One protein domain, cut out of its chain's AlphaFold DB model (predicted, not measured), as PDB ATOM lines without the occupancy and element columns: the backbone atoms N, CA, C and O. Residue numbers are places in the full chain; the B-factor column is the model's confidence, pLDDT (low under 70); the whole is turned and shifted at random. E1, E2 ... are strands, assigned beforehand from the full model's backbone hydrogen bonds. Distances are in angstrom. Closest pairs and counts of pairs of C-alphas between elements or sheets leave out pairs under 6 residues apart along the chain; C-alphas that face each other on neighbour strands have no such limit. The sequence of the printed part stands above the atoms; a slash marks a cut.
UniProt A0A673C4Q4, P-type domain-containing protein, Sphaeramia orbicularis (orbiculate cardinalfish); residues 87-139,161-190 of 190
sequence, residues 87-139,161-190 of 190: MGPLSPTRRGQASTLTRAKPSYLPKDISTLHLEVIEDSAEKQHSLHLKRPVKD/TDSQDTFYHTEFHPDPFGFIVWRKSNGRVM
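Overview. This is residues 87 to 139 and 161 to 190 of the 190 residues of the protein "P-type domain-containing protein" of Sphaeramia orbicularis (orbiculate cardinalfish) (UniProt A0A673C4Q4). A strongly twisted sheet of four strands, E1 to E4, has a separate two-strand hairpin, E5 and E6, loosely over one of its faces, with few contacts between them. The printed part has 83 residues, of which under half are in the six named strands, E1 to E6 in chain order, and there is no named helix: the class is all strand. The four-strand sheet, in the order E1 E2 E3 E4, and the hairpin are each antiparallel. The whole is only just loose, close to compact, with a radius of gyration of the C-alphas of 14.6 A and spans of 41 by 28 by 20 A.

Arrangement. E1, residues 91 to 93, E2, 96 to 102, E3, 115 to 123, and E4, 128 to 134, form a meander, each strand the antiparallel neighbour of the one before. N 93 and O 96 of E1 and E2 are 2.8 A apart, N 99 and O 118 of E2 and E3 2.9 A, and N 119 and O 132 of E3 and E4 2.9 A, within hydrogen-bond range. In the hairpin of E5, 168 to 174, and E6, 177 to 183, N 171 and O 180 are 2.9 A apart. The closest C-alphas of E4 and E5 are those of Gln 128 and Tyr 168, 6.3 A apart; E3 and E5 are apart.

Along the chain. E3 is 25.5 A long from first to last C-alpha, E2 and E6 20.4 A each, E4 and E5 19.4 A each, and E1 6.6 A. C-alpha 91 is at (-2.111, 43.236, -12.652) and C-alpha 183 at (0.274, 22.554, -1.066).

Size, cuts and confidence. The two C-alphas farthest apart, of Asp 139 and Asn 186, are 44.6 A apart. Residues 140 to 160 are not printed, and C-alphas 139 and 161 are 34.0 A apart across this cut. The link from E2 to E3, 12 residues, is long. The model's pLDDT is under 70 at residues 124 to 127, 137 to 139 and 161 to 165.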
ATOM      1  N   MET A  87     -11.657  42.505  -3.768       96.56
ATOM      2  CA  MET A  87     -10.435  42.470  -4.555       96.56
ATOM      3  C   MET A  87     -10.686  42.939  -5.986       96.56
ATOM      4  O   MET A  87     -11.567  42.438  -6.681       96.56
ATOM      5  N   GLY A  88      -9.875  43.893  -6.437       96.19
ATOM      6  CA  GLY A  88      -9.806  44.296  -7.834       96.19
ATOM      7  C   GLY A  88      -9.040  43.288  -8.703       96.19
ATOM      8  O   GLY A  88      -8.464  42.318  -8.203       96.19
ATOM      9  N   PRO A  89      -8.978  43.513 -10.022       95.88
ATOM     10  CA  PRO A  89      -8.239  42.635 -10.921       95.88
ATOM     11  C   PRO A  89      -6.747  42.581 -10.566       95.88
ATOM     12  O   PRO A  89      -6.151  43.581 -10.159       95.88
ATOM     13  N   LEU A  90      -6.139  41.407 -10.751       93.12
ATOM     14  CA  LEU A  90      -4.689  41.247 -10.667       93.12
ATOM     15  C   LEU A  90      -4.022  41.856 -11.899       93.12
ATOM     16  O   LEU A  90      -4.441  41.645 -13.036       93.12
ATOM     17  N   SER A  91      -2.949  42.592 -11.649       93.56
ATOM     18  CA  SER A  91      -2.111  43.236 -12.652       93.56
ATOM     19  C   SER A  91      -0.662  42.761 -12.506       93.56
ATOM     20  O   SER A  91      -0.181  42.624 -11.378       93.56
ATOM     21  N   PRO A  92       0.057  42.484 -13.608       91.12
ATOM     22  CA  PRO A  92       1.462  42.097 -13.533       91.12
ATOM     23  C   PRO A  92       2.348  43.221 -12.982       91.12
ATOM     24  O   PRO A  92       2.168  44.392 -13.316       91.12
ATOM     25  N   THR A  93       3.359  42.861 -12.197       87.81
ATOM     26  CA  THR A  93       4.406  43.766 -11.705       87.81
ATOM     27  C   THR A  93       5.792  43.196 -11.993       87.81
ATOM     28  O   THR A  93       5.941  42.076 -12.475       87.81
ATOM     29  N   ARG A  94       6.849  43.956 -11.676       83.88
ATOM     30  CA  ARG A  94       8.235  43.479 -11.831       83.88
ATOM     31  C   ARG A  94       8.589  42.297 -10.922       83.88
ATOM     32  O   ARG A  94       9.570  41.625 -11.204       83.88
ATOM     33  N   ARG A  95       7.850  42.092  -9.827       81.62
ATOM     34  CA  ARG A  95       8.152  41.092  -8.786       81.62
ATOM     35  C   ARG A  95       7.095  39.984  -8.680       81.62
ATOM     36  O   ARG A  95       7.187  39.161  -7.783       81.62
ATOM     37  N   GLY A  96       6.080  39.996  -9.544       88.38
ATOM     38  CA  GLY A  96       4.931  39.091  -9.472       88.38
ATOM     39  C   GLY A  96       3.656  39.799  -9.917       88.38
ATOM     40  O   GLY A  96       3.596  40.338 -11.022       88.38
ATOM     41  N   GLN A  97       2.645  39.868  -9.053       91.75
ATOM     42  CA  GLN A  97       1.339  40.466  -9.348       91.75
ATOM     43  C   GLN A  97       0.903  41.453  -8.261       91.75
ATOM     44  O   GLN A  97       1.406  41.430  -7.141       91.75
ATOM     45  N   ALA A  98      -0.038  42.335  -8.580       93.25
ATOM     46  CA  ALA A  98      -0.632  43.241  -7.610       93.25
ATOM     47  C   ALA A  98      -2.118  43.472  -7.873       93.25
ATOM     48  O   ALA A  98      -2.570  43.466  -9.019       93.25
ATOM     49  N   SER A  99      -2.867  43.708  -6.800       95.62
ATOM     50  CA  SER A  99      -4.284  44.069  -6.830       95.62
ATOM     51  C   SER A  99      -4.587  45.149  -5.786       95.62
ATOM     52  O   SER A  99      -3.846  45.346  -4.820       95.62
ATOM     53  N   THR A 100      -5.684  45.871  -5.986       96.19
ATOM     54  CA  THR A 100      -6.222  46.822  -5.015       96.19
ATOM     55  C   THR A 100      -7.396  46.187  -4.284       96.19
ATOM     56  O   THR A 100      -8.320  45.684  -4.916       96.19
ATOM     57  N   LEU A 101      -7.377  46.242  -2.956       96.38
ATOM     58  CA  LEU A 101      -8.472  45.804  -2.101       96.38
ATOM     59  C   LEU A 101      -9.253  47.027  -1.627       96.38
ATOM     60  O   LEU A 101      -8.655  47.963  -1.090       96.38
ATOM     61  N   THR A 102     -10.572  47.031  -1.785       95.56
ATOM     62  CA  THR A 102     -11.434  48.152  -1.386       95.56
ATOM     63  C   THR A 102     -12.546  47.709  -0.453       95.56
ATOM     64  O   THR A 102     -13.148  46.660  -0.623       95.56
ATOM     65  N   ARG A 103     -12.854  48.523   0.546       93.19
ATOM     66  CA  ARG A 103     -13.968  48.306   1.465       93.19
ATOM     67  C   ARG A 103     -14.933  49.482   1.336       93.19
ATOM     68  O   ARG A 103     -14.548  50.628   1.556       93.19
ATOM     69  N   ALA A 104     -16.188  49.198   0.982       88.69
ATOM     70  CA  ALA A 104     -17.208  50.230   0.770       88.69
ATOM     71  C   ALA A 104     -17.769  50.797   2.085       88.69
ATOM     72  O   ALA A 104     -18.029  51.994   2.189       88.69
ATOM     73  N   LYS A 105     -17.960  49.936   3.093       87.69
ATOM     74  CA  LYS A 105     -18.439  50.319   4.426       87.69
ATOM     75  C   LYS A 105     -17.291  50.220   5.431       87.69
ATOM     76  O   LYS A 105     -16.775  49.111   5.588       87.69
ATOM     77  N   PRO A 106     -16.903  51.317   6.107       87.81
ATOM     78  CA  PRO A 106     -15.879  51.275   7.146       87.81
ATOM     79  C   PRO A 106     -16.200  50.214   8.199       87.81
ATOM     80  O   PRO A 106     -17.371  49.985   8.511       87.81
ATOM     81  N   SER A 107     -15.171  49.566   8.744       87.19
ATOM     82  CA  SER A 107     -15.374  48.716   9.916       87.19
ATOM     83  C   SER A 107     -15.654  49.558  11.168       87.19
ATOM     84  O   SER A 107     -15.506  50.780  11.173       87.19
ATOM     85  N   TYR A 108     -16.046  48.893  12.254       86.69
ATOM     86  CA  TYR A 108     -16.209  49.529  13.561       86.69
ATOM     87  C   TYR A 108     -14.869  49.867  14.243       86.69
ATOM     88  O   TYR A 108     -14.864  50.462  15.320       86.69
ATOM     89  N   LEU A 109     -13.731  49.471  13.656       86.44
ATOM     90  CA  LEU A 109     -12.411  49.703  14.233       86.44
ATOM     91  C   LEU A 109     -11.936  51.144  13.974       86.44
ATOM     92  O   LEU A 109     -12.167  51.707  12.900       86.44
ATOM     93  N   PRO A 110     -11.223  51.757  14.933       85.94
ATOM     94  CA  PRO A 110     -10.686  53.098  14.750       85.94
ATOM     95  C   PRO A 110      -9.610  53.111  13.658       85.94
ATOM     96  O   PRO A 110      -8.794  52.197  13.559       85.94
ATOM     97  N   LYS A 111      -9.554  54.206  12.890       86.12
ATOM     98  CA  LYS A 111      -8.577  54.412  11.799       86.12
ATOM     99  C   LYS A 111      -8.626  53.318  10.721       86.12
ATOM    100  O   LYS A 111      -7.587  52.943  10.173       86.12
ATOM    101  N   ASP A 112      -9.831  52.838  10.416       87.12
ATOM    102  CA  ASP A 112     -10.085  51.912   9.315       87.12
ATOM    103  C   ASP A 112      -9.517  52.441   7.986       87.12
ATOM    104  O   ASP A 112      -9.520  53.645   7.711       87.12
ATOM    105  N   ILE A 113      -8.994  51.531   7.166       88.88
ATOM    106  CA  ILE A 113      -8.331  51.861   5.906       88.88
ATOM    107  C   ILE A 113      -9.206  51.347   4.766       88.88
ATOM    108  O   ILE A 113      -9.218  50.154   4.487       88.88
ATOM    109  N   SER A 114      -9.892  52.230   4.049       91.62
ATOM    110  CA  SER A 114     -10.823  51.809   2.992       91.62
ATOM    111  C   SER A 114     -10.155  51.156   1.777       91.62
ATOM    112  O   SER A 114     -10.807  50.391   1.071       91.62
ATOM    113  N   THR A 115      -8.868  51.422   1.534       93.00
ATOM    114  CA  THR A 115      -8.133  50.909   0.371       93.00
ATOM    115  C   THR A 115      -6.777  50.345   0.779       93.00
ATOM    116  O   THR A 115      -6.001  51.030   1.443       93.00
ATOM    117  N   LEU A 116      -6.464  49.130   0.332       93.38
ATOM    118  CA  LEU A 116      -5.162  48.479   0.488       93.38
ATOM    119  C   LEU A 116      -4.599  48.074  -0.881       93.38
ATOM    120  O   LEU A 116      -5.342  47.850  -1.834       93.38
ATOM    121  N   HIS A 117      -3.280  47.962  -0.970       92.56
ATOM    122  CA  HIS A 117      -2.567  47.335  -2.075       92.56
ATOM    123  C   HIS A 117      -2.061  45.969  -1.635       92.56
ATOM    124  O   HIS A 117      -1.329  45.858  -0.654       92.56
ATOM    125  N   LEU A 118      -2.451  44.943  -2.379       94.25
ATOM    126  CA  LEU A 118      -1.909  43.602  -2.283       94.25
ATOM    127  C   LEU A 118      -0.797  43.456  -3.324       94.25
ATOM    128  O   LEU A 118      -1.054  43.635  -4.513       94.25
ATOM    129  N   GLU A 119       0.409  43.104  -2.892       91.38
ATOM    130  CA  GLU A 119       1.477  42.600  -3.757       91.38
ATOM    131  C   GLU A 119       1.636  41.096  -3.516       91.38
ATOM    132  O   GLU A 119       1.811  40.655  -2.382       91.38
ATOM    133  N   VAL A 120       1.582  40.313  -4.588       90.75
ATOM    134  CA  VAL A 120       1.900  38.885  -4.602       90.75
ATOM    135  C   VAL A 120       3.270  38.763  -5.248       90.75
ATOM    136  O   VAL A 120       3.419  38.980  -6.450       90.75
ATOM    137  N   ILE A 121       4.277  38.499  -4.428       86.50
ATOM    138  CA  ILE A 121       5.671  38.403  -4.845       86.50
ATOM    139  C   ILE A 121       5.990  36.937  -5.101       86.50
ATOM    140  O   ILE A 121       5.679  36.082  -4.276       86.50
ATOM    141  N   GLU A 122       6.609  36.658  -6.240       80.56
ATOM    142  CA  GLU A 122       7.091  35.325  -6.587       80.56
ATOM    143  C   GLU A 122       8.580  35.246  -6.254       80.56
ATOM    144  O   GLU A 122       9.396  35.923  -6.884       80.56
ATOM    145  N   ASP A 123       8.938  34.434  -5.258       72.06
ATOM    146  CA  ASP A 123      10.337  34.150  -4.959       72.06
ATOM    147  C   ASP A 123      10.775  32.889  -5.707       72.06
ATOM    148  O   ASP A 123      10.378  31.761  -5.390       72.06
ATOM    149  N   SER A 124      11.609  33.090  -6.728       65.00
ATOM    150  CA  SER A 124      12.161  32.007  -7.539       65.00
ATOM    151  C   SER A 124      13.166  31.135  -6.790       65.00
ATOM    152  O   SER A 124      13.352  29.977  -7.153       65.00
ATOM    153  N   ALA A 125      13.867  31.694  -5.800       64.81
ATOM    154  CA  ALA A 125      14.884  30.978  -5.040       64.81
ATOM    155  C   ALA A 125      14.232  30.062  -3.998       64.81
ATOM    156  O   ALA A 125      14.657  28.918  -3.832       64.81
ATOM    157  N   GLU A 126      13.162  30.536  -3.357       66.12
ATOM    158  CA  GLU A 126      12.435  29.785  -2.325       66.12
ATOM    159  C   GLU A 126      11.225  29.002  -2.860       66.12
ATOM    160  O   GLU A 126      10.608  28.230  -2.122       66.12
ATOM    161  N   LYS A 127      10.898  29.145  -4.154       68.25
ATOM    162  CA  LYS A 127       9.781  28.447  -4.819       68.25
ATOM    163  C   LYS A 127       8.437  28.696  -4.117       68.25
ATOM    164  O   LYS A 127       7.593  27.793  -4.008       68.25
ATOM    165  N   GLN A 128       8.227  29.924  -3.644       73.19
ATOM    166  CA  GLN A 128       7.077  30.321  -2.833       73.19
ATOM    167  C   GLN A 128       6.516  31.688  -3.260       73.19
ATOM    168  O   GLN A 128       7.208  32.512  -3.854       73.19
ATOM    169  N   HIS A 129       5.236  31.920  -2.950       78.62
ATOM    170  CA  HIS A 129       4.606  33.235  -3.036       78.62
ATOM    171  C   HIS A 129       4.587  33.928  -1.671       78.62
ATOM    172  O   HIS A 129       4.151  33.333  -0.680       78.62
ATOM    173  N   SER A 130       4.958  35.204  -1.652       83.62
ATOM    174  CA  SER A 130       4.845  36.083  -0.487       83.62
ATOM    175  C   SER A 130       3.749  37.116  -0.731       83.62
ATOM    176  O   SER A 130       3.764  37.825  -1.736       83.62
ATOM    177  N   LEU A 131       2.775  37.207   0.179       88.62
ATOM    178  CA  LEU A 131       1.674  38.170   0.088       88.62
ATOM    179  C   LEU A 131       1.940  39.362   1.006       88.62
ATOM    180  O   LEU A 131       2.025  39.214   2.222       88.62
ATOM    181  N   HIS A 132       2.065  40.549   0.422       88.25
ATOM    182  CA  HIS A 132       2.355  41.786   1.137       88.25
ATOM    183  C   HIS A 132       1.142  42.712   1.037       88.25
ATOM    184  O   HIS A 132       0.731  43.098  -0.057       88.25
ATOM    185  N   LEU A 133       0.577  43.096   2.183       88.62
ATOM    186  CA  LEU A 133      -0.490  44.093   2.266       88.62
ATOM    187  C   LEU A 133       0.101  45.443   2.656       88.62
ATOM    188  O   LEU A 133       0.757  45.574   3.684       88.62
ATOM    189  N   LYS A 134      -0.160  46.457   1.836       85.75
ATOM    190  CA  LYS A 134       0.339  47.820   2.021       85.75
ATOM    191  C   LYS A 134      -0.812  48.809   1.967       85.75
ATOM    192  O   LYS A 134      -1.783  48.619   1.239       85.75
ATOM    193  N   ARG A 135      -0.707  49.912   2.702       80.88
ATOM    194  CA  ARG A 135      -1.594  51.062   2.484       80.88
ATOM    195  C   ARG A 135      -1.125  51.814   1.227       80.88
ATOM    196  O   ARG A 135       0.084  51.922   1.028       80.88
ATOM    197  N   PRO A 136      -2.029  52.383   0.411       73.38
ATOM    198  CA  PRO A 136      -1.645  53.360  -0.598       73.38
ATOM    199  C   PRO A 136      -0.830  54.481   0.043       73.38
ATOM    200  O   PRO A 136      -1.236  55.046   1.064       73.38
ATOM    201  N   VAL A 137       0.328  54.788  -0.540       67.31
ATOM    202  CA  VAL A 137       1.178  55.889  -0.081       67.31
ATOM    203  C   VAL A 137       0.422  57.188  -0.339       67.31
ATOM    204  O   VAL A 137       0.382  57.684  -1.460       67.31
ATOM    205  N   LYS A 138      -0.252  57.698   0.694       59.31
ATOM    206  CA  LYS A 138      -1.022  58.946   0.611       59.31
ATOM    207  C   LYS A 138      -0.121  60.172   0.788       59.31
ATOM    208  O   LYS A 138      -0.399  61.208   0.200       59.31
ATOM    209  N   ASP A 139       0.951  60.026   1.568       54.41
ATOM    210  CA  ASP A 139       1.987  61.033   1.810       54.41
ATOM    211  C   ASP A 139       3.327  60.315   2.098       54.41
ATOM    212  O   ASP A 139       3.391  59.536   3.055       54.41
ATOM    213  N   THR A 161      10.071  32.847 -13.228       46.28
ATOM    214  CA  THR A 161      10.046  31.418 -12.930       46.28
ATOM    215  C   THR A 161       8.738  30.889 -13.468       46.28
ATOM    216  O   THR A 161       7.698  31.529 -13.321       46.28
ATOM    217  N   ASP A 162       8.793  29.760 -14.164       50.47
ATOM    218  CA  ASP A 162       7.571  29.097 -14.575       50.47
ATOM    219  C   ASP A 162       6.790  28.715 -13.311       50.47
ATOM    220  O   ASP A 162       7.324  28.058 -12.414       50.47
ATOM    221  N   SER A 163       5.526  29.137 -13.239       53.25
ATOM    222  CA  SER A 163       4.580  28.874 -12.142       53.25
ATOM    223  C   SER A 163       4.505  27.396 -11.720       53.25
ATOM    224  O   SER A 163       3.983  27.064 -10.651       53.25
ATOM    225  N   GLN A 164       5.033  26.496 -12.552       54.84
ATOM    226  CA  GLN A 164       5.147  25.067 -12.308       54.84
ATOM    227  C   GLN A 164       6.093  24.700 -11.154       54.84
ATOM    228  O   GLN A 164       5.800  23.726 -10.465       54.84
ATOM    229  N   ASP A 165       7.142  25.480 -10.861       68.00
ATOM    230  CA  ASP A 165       8.183  25.068  -9.896       68.00
ATOM    231  C   ASP A 165       7.915  25.486  -8.435       68.00
ATOM    232  O   ASP A 165       8.701  25.186  -7.543       68.00
ATOM    233  N   THR A 166       6.798  26.157  -8.139       76.50
ATOM    234  CA  THR A 166       6.453  26.509  -6.749       76.50
ATOM    235  C   THR A 166       5.870  25.324  -5.977       76.50
ATOM    236  O   THR A 166       5.098  24.540  -6.533       76.50
ATOM    237  N   PHE A 167       6.153  25.203  -4.676       83.88
ATOM    238  CA  PHE A 167       5.554  24.151  -3.828       83.88
ATOM    239  C   PHE A 167       4.088  24.418  -3.469       83.88
ATOM    240  O   PHE A 167       3.351  23.500  -3.086       83.88
ATOM    241  N   TYR A 168       3.670  25.675  -3.600       86.12
ATOM    242  CA  TYR A 168       2.367  26.167  -3.188       86.12
ATOM    243  C   TYR A 168       1.680  26.908  -4.330       86.12
ATOM    244  O   TYR A 168       2.325  27.576  -5.139       86.12
ATOM    245  N   HIS A 169       0.360  26.794  -4.390       86.56
ATOM    246  CA  HIS A 169      -0.480  27.613  -5.252       86.56
ATOM    247  C   HIS A 169      -1.491  28.375  -4.397       86.56
ATOM    248  O   HIS A 169      -2.011  27.828  -3.425       86.56
ATOM    249  N   THR A 170      -1.750  29.630  -4.756       89.50
ATOM    250  CA  THR A 170      -2.655  30.514  -4.021       89.50
ATOM    251  C   THR A 170      -3.877  30.796  -4.878       89.50
ATOM    252  O   THR A 170      -3.745  31.312  -5.986       89.50
ATOM    253  N   GLU A 171      -5.051  30.484  -4.348       92.44
ATOM    254  CA  GLU A 171      -6.342  30.817  -4.941       92.44
ATOM    255  C   GLU A 171      -6.919  32.051  -4.246       92.44
ATOM    256  O   GLU A 171      -6.830  32.172  -3.024       92.44
ATOM    257  N   PHE A 172      -7.504  32.971  -5.012       94.00
ATOM    258  CA  PHE A 172      -8.086  34.206  -4.488       94.00
ATOM    259  C   PHE A 172      -9.609  34.193  -4.622       94.00
ATOM    260  O   PHE A 172     -10.141  33.984  -5.711       94.00
ATOM    261  N   HIS A 173     -10.299  34.506  -3.529       94.75
ATOM    262  CA  HIS A 173     -11.729  34.793  -3.508       94.75
ATOM    263  C   HIS A 173     -11.923  36.311  -3.493       94.75
ATOM    264  O   HIS A 173     -11.440  36.947  -2.560       94.75
ATOM    265  N   PRO A 174     -12.571  36.921  -4.503       94.12
ATOM    266  CA  PRO A 174     -12.614  38.380  -4.592       94.12
ATOM    267  C   PRO A 174     -13.576  39.087  -3.631       94.12
ATOM    268  O   PRO A 174     -13.274  40.206  -3.222       94.12
ATOM    269  N   ASP A 175     -14.721  38.486  -3.294       93.56
ATOM    270  CA  ASP A 175     -15.778  39.124  -2.493       93.56
ATOM    271  C   ASP A 175     -16.532  38.109  -1.600       93.56
ATOM    272  O   ASP A 175     -17.218  37.232  -2.133       93.56
ATOM    273  N   PRO A 176     -16.433  38.215  -0.260       93.00
ATOM    274  CA  PRO A 176     -15.432  39.004   0.455       93.00
ATOM    275  C   PRO A 176     -14.020  38.490   0.140       93.00
ATOM    276  O   PRO A 176     -13.815  37.296  -0.083       93.00
ATOM    277  N   PHE A 177     -13.038  39.392   0.134       95.06
ATOM    278  CA  PHE A 177     -11.652  39.052  -0.148       95.06
ATOM    279  C   PHE A 177     -11.139  37.995   0.831       95.06
ATOM    280  O   PHE A 177     -11.124  38.207   2.046       95.06
ATOM    281  N   GLY A 178     -10.649  36.898   0.273       93.38
ATOM    282  CA  GLY A 178      -9.932  35.848   0.971       93.38
ATOM    283  C   GLY A 178      -8.940  35.182   0.031       93.38
ATOM    284  O   GLY A 178      -8.978  35.376  -1.185       93.38
ATOM    285  N   PHE A 179      -8.037  34.388   0.588       93.56
ATOM    286  CA  PHE A 179      -7.141  33.562  -0.204       93.56
ATOM    287  C   PHE A 179      -6.948  32.207   0.464       93.56
ATOM    288  O   PHE A 179      -7.016  32.095   1.687       93.56
ATOM    289  N   ILE A 180      -6.711  31.188  -0.354       92.31
ATOM    290  CA  ILE A 180      -6.469  29.817   0.082       92.31
ATOM    291  C   ILE A 180      -5.107  29.396  -0.454       92.31
ATOM    292  O   ILE A 180      -4.838  29.520  -1.649       92.31
ATOM    293  N   VAL A 181      -4.237  28.907   0.429       90.94
ATOM    294  CA  VAL A 181      -2.927  28.376   0.045       90.94
ATOM    295  C   VAL A 181      -2.997  26.858   0.012       90.94
ATOM    296  O   VAL A 181      -3.239  26.199   1.023       90.94
ATOM    297  N   TRP A 182      -2.738  26.301  -1.163       90.56
ATOM    298  CA  TRP A 182      -2.737  24.871  -1.419       90.56
ATOM    299  C   TRP A 182      -1.306  24.363  -1.550       90.56
ATOM    300  O   TRP A 182      -0.518  24.875  -2.350       90.56
ATOM    301  N   ARG A 183      -0.961  23.305  -0.815       90.38
ATOM    302  CA  ARG A 183       0.274  22.554  -1.066       90.38
ATOM    303  C   ARG A 183       0.095  21.688  -2.313       90.38
ATOM    304  O   ARG A 183      -0.724  20.772  -2.310       90.38
ATOM    305  N   LYS A 184       0.906  21.906  -3.354       88.25
ATOM    306  CA  LYS A 184       0.767  21.182  -4.631       88.25
ATOM    307  C   LYS A 184       0.999  19.676  -4.506       88.25
ATOM    308  O   LYS A 184       0.337  18.901  -5.183       88.25
ATOM    309  N   SER A 185       1.914  19.251  -3.633       90.06
ATOM    310  CA  SER A 185       2.304  17.837  -3.531       90.06
ATOM    311  C   SER A 185       1.206  16.911  -3.002       90.06
ATOM    312  O   SER A 185       1.243  15.718  -3.284       90.06
ATOM    313  N   ASN A 186       0.254  17.428  -2.221       91.44
ATOM    314  CA  ASN A 186      -0.801  16.617  -1.606       91.44
ATOM    315  C   ASN A 186      -2.193  17.268  -1.616       91.44
ATOM    316  O   ASN A 186      -3.121  16.697  -1.052       91.44
ATOM    317  N   GLY A 187      -2.341  18.457  -2.204       89.25
ATOM    318  CA  GLY A 187      -3.615  19.170  -2.293       89.25
ATOM    319  C   GLY A 187      -4.175  19.650  -0.951       89.25
ATOM    320  O   GLY A 187      -5.367  19.923  -0.860       89.25
ATOM    321  N   ARG A 188      -3.364  19.729   0.111       92.88
ATOM    322  CA  ARG A 188      -3.837  20.170   1.432       92.88
ATOM    323  C   ARG A 188      -3.900  21.699   1.519       92.88
ATOM    324  O   ARG A 188      -2.931  22.367   1.154       92.88
ATOM    325  N   VAL A 189      -5.002  22.213   2.068       91.81
ATOM    326  CA  VAL A 189      -5.163  23.621   2.473       91.81
ATOM    327  C   VAL A 189      -4.356  23.900   3.742       91.81
ATOM    328  O   VAL A 189      -4.388  23.088   4.676       91.81
ATOM    329  N   MET A 190      -3.631  25.019   3.762       84.56
ATOM    330  CA  MET A 190      -2.836  25.487   4.904       84.56
ATOM    331  C   MET A 190      -3.411  26.743   5.547       84.56
ATOM    332  O   MET A 190      -4.008  27.560   4.812       84.56
TER     333      MET A 190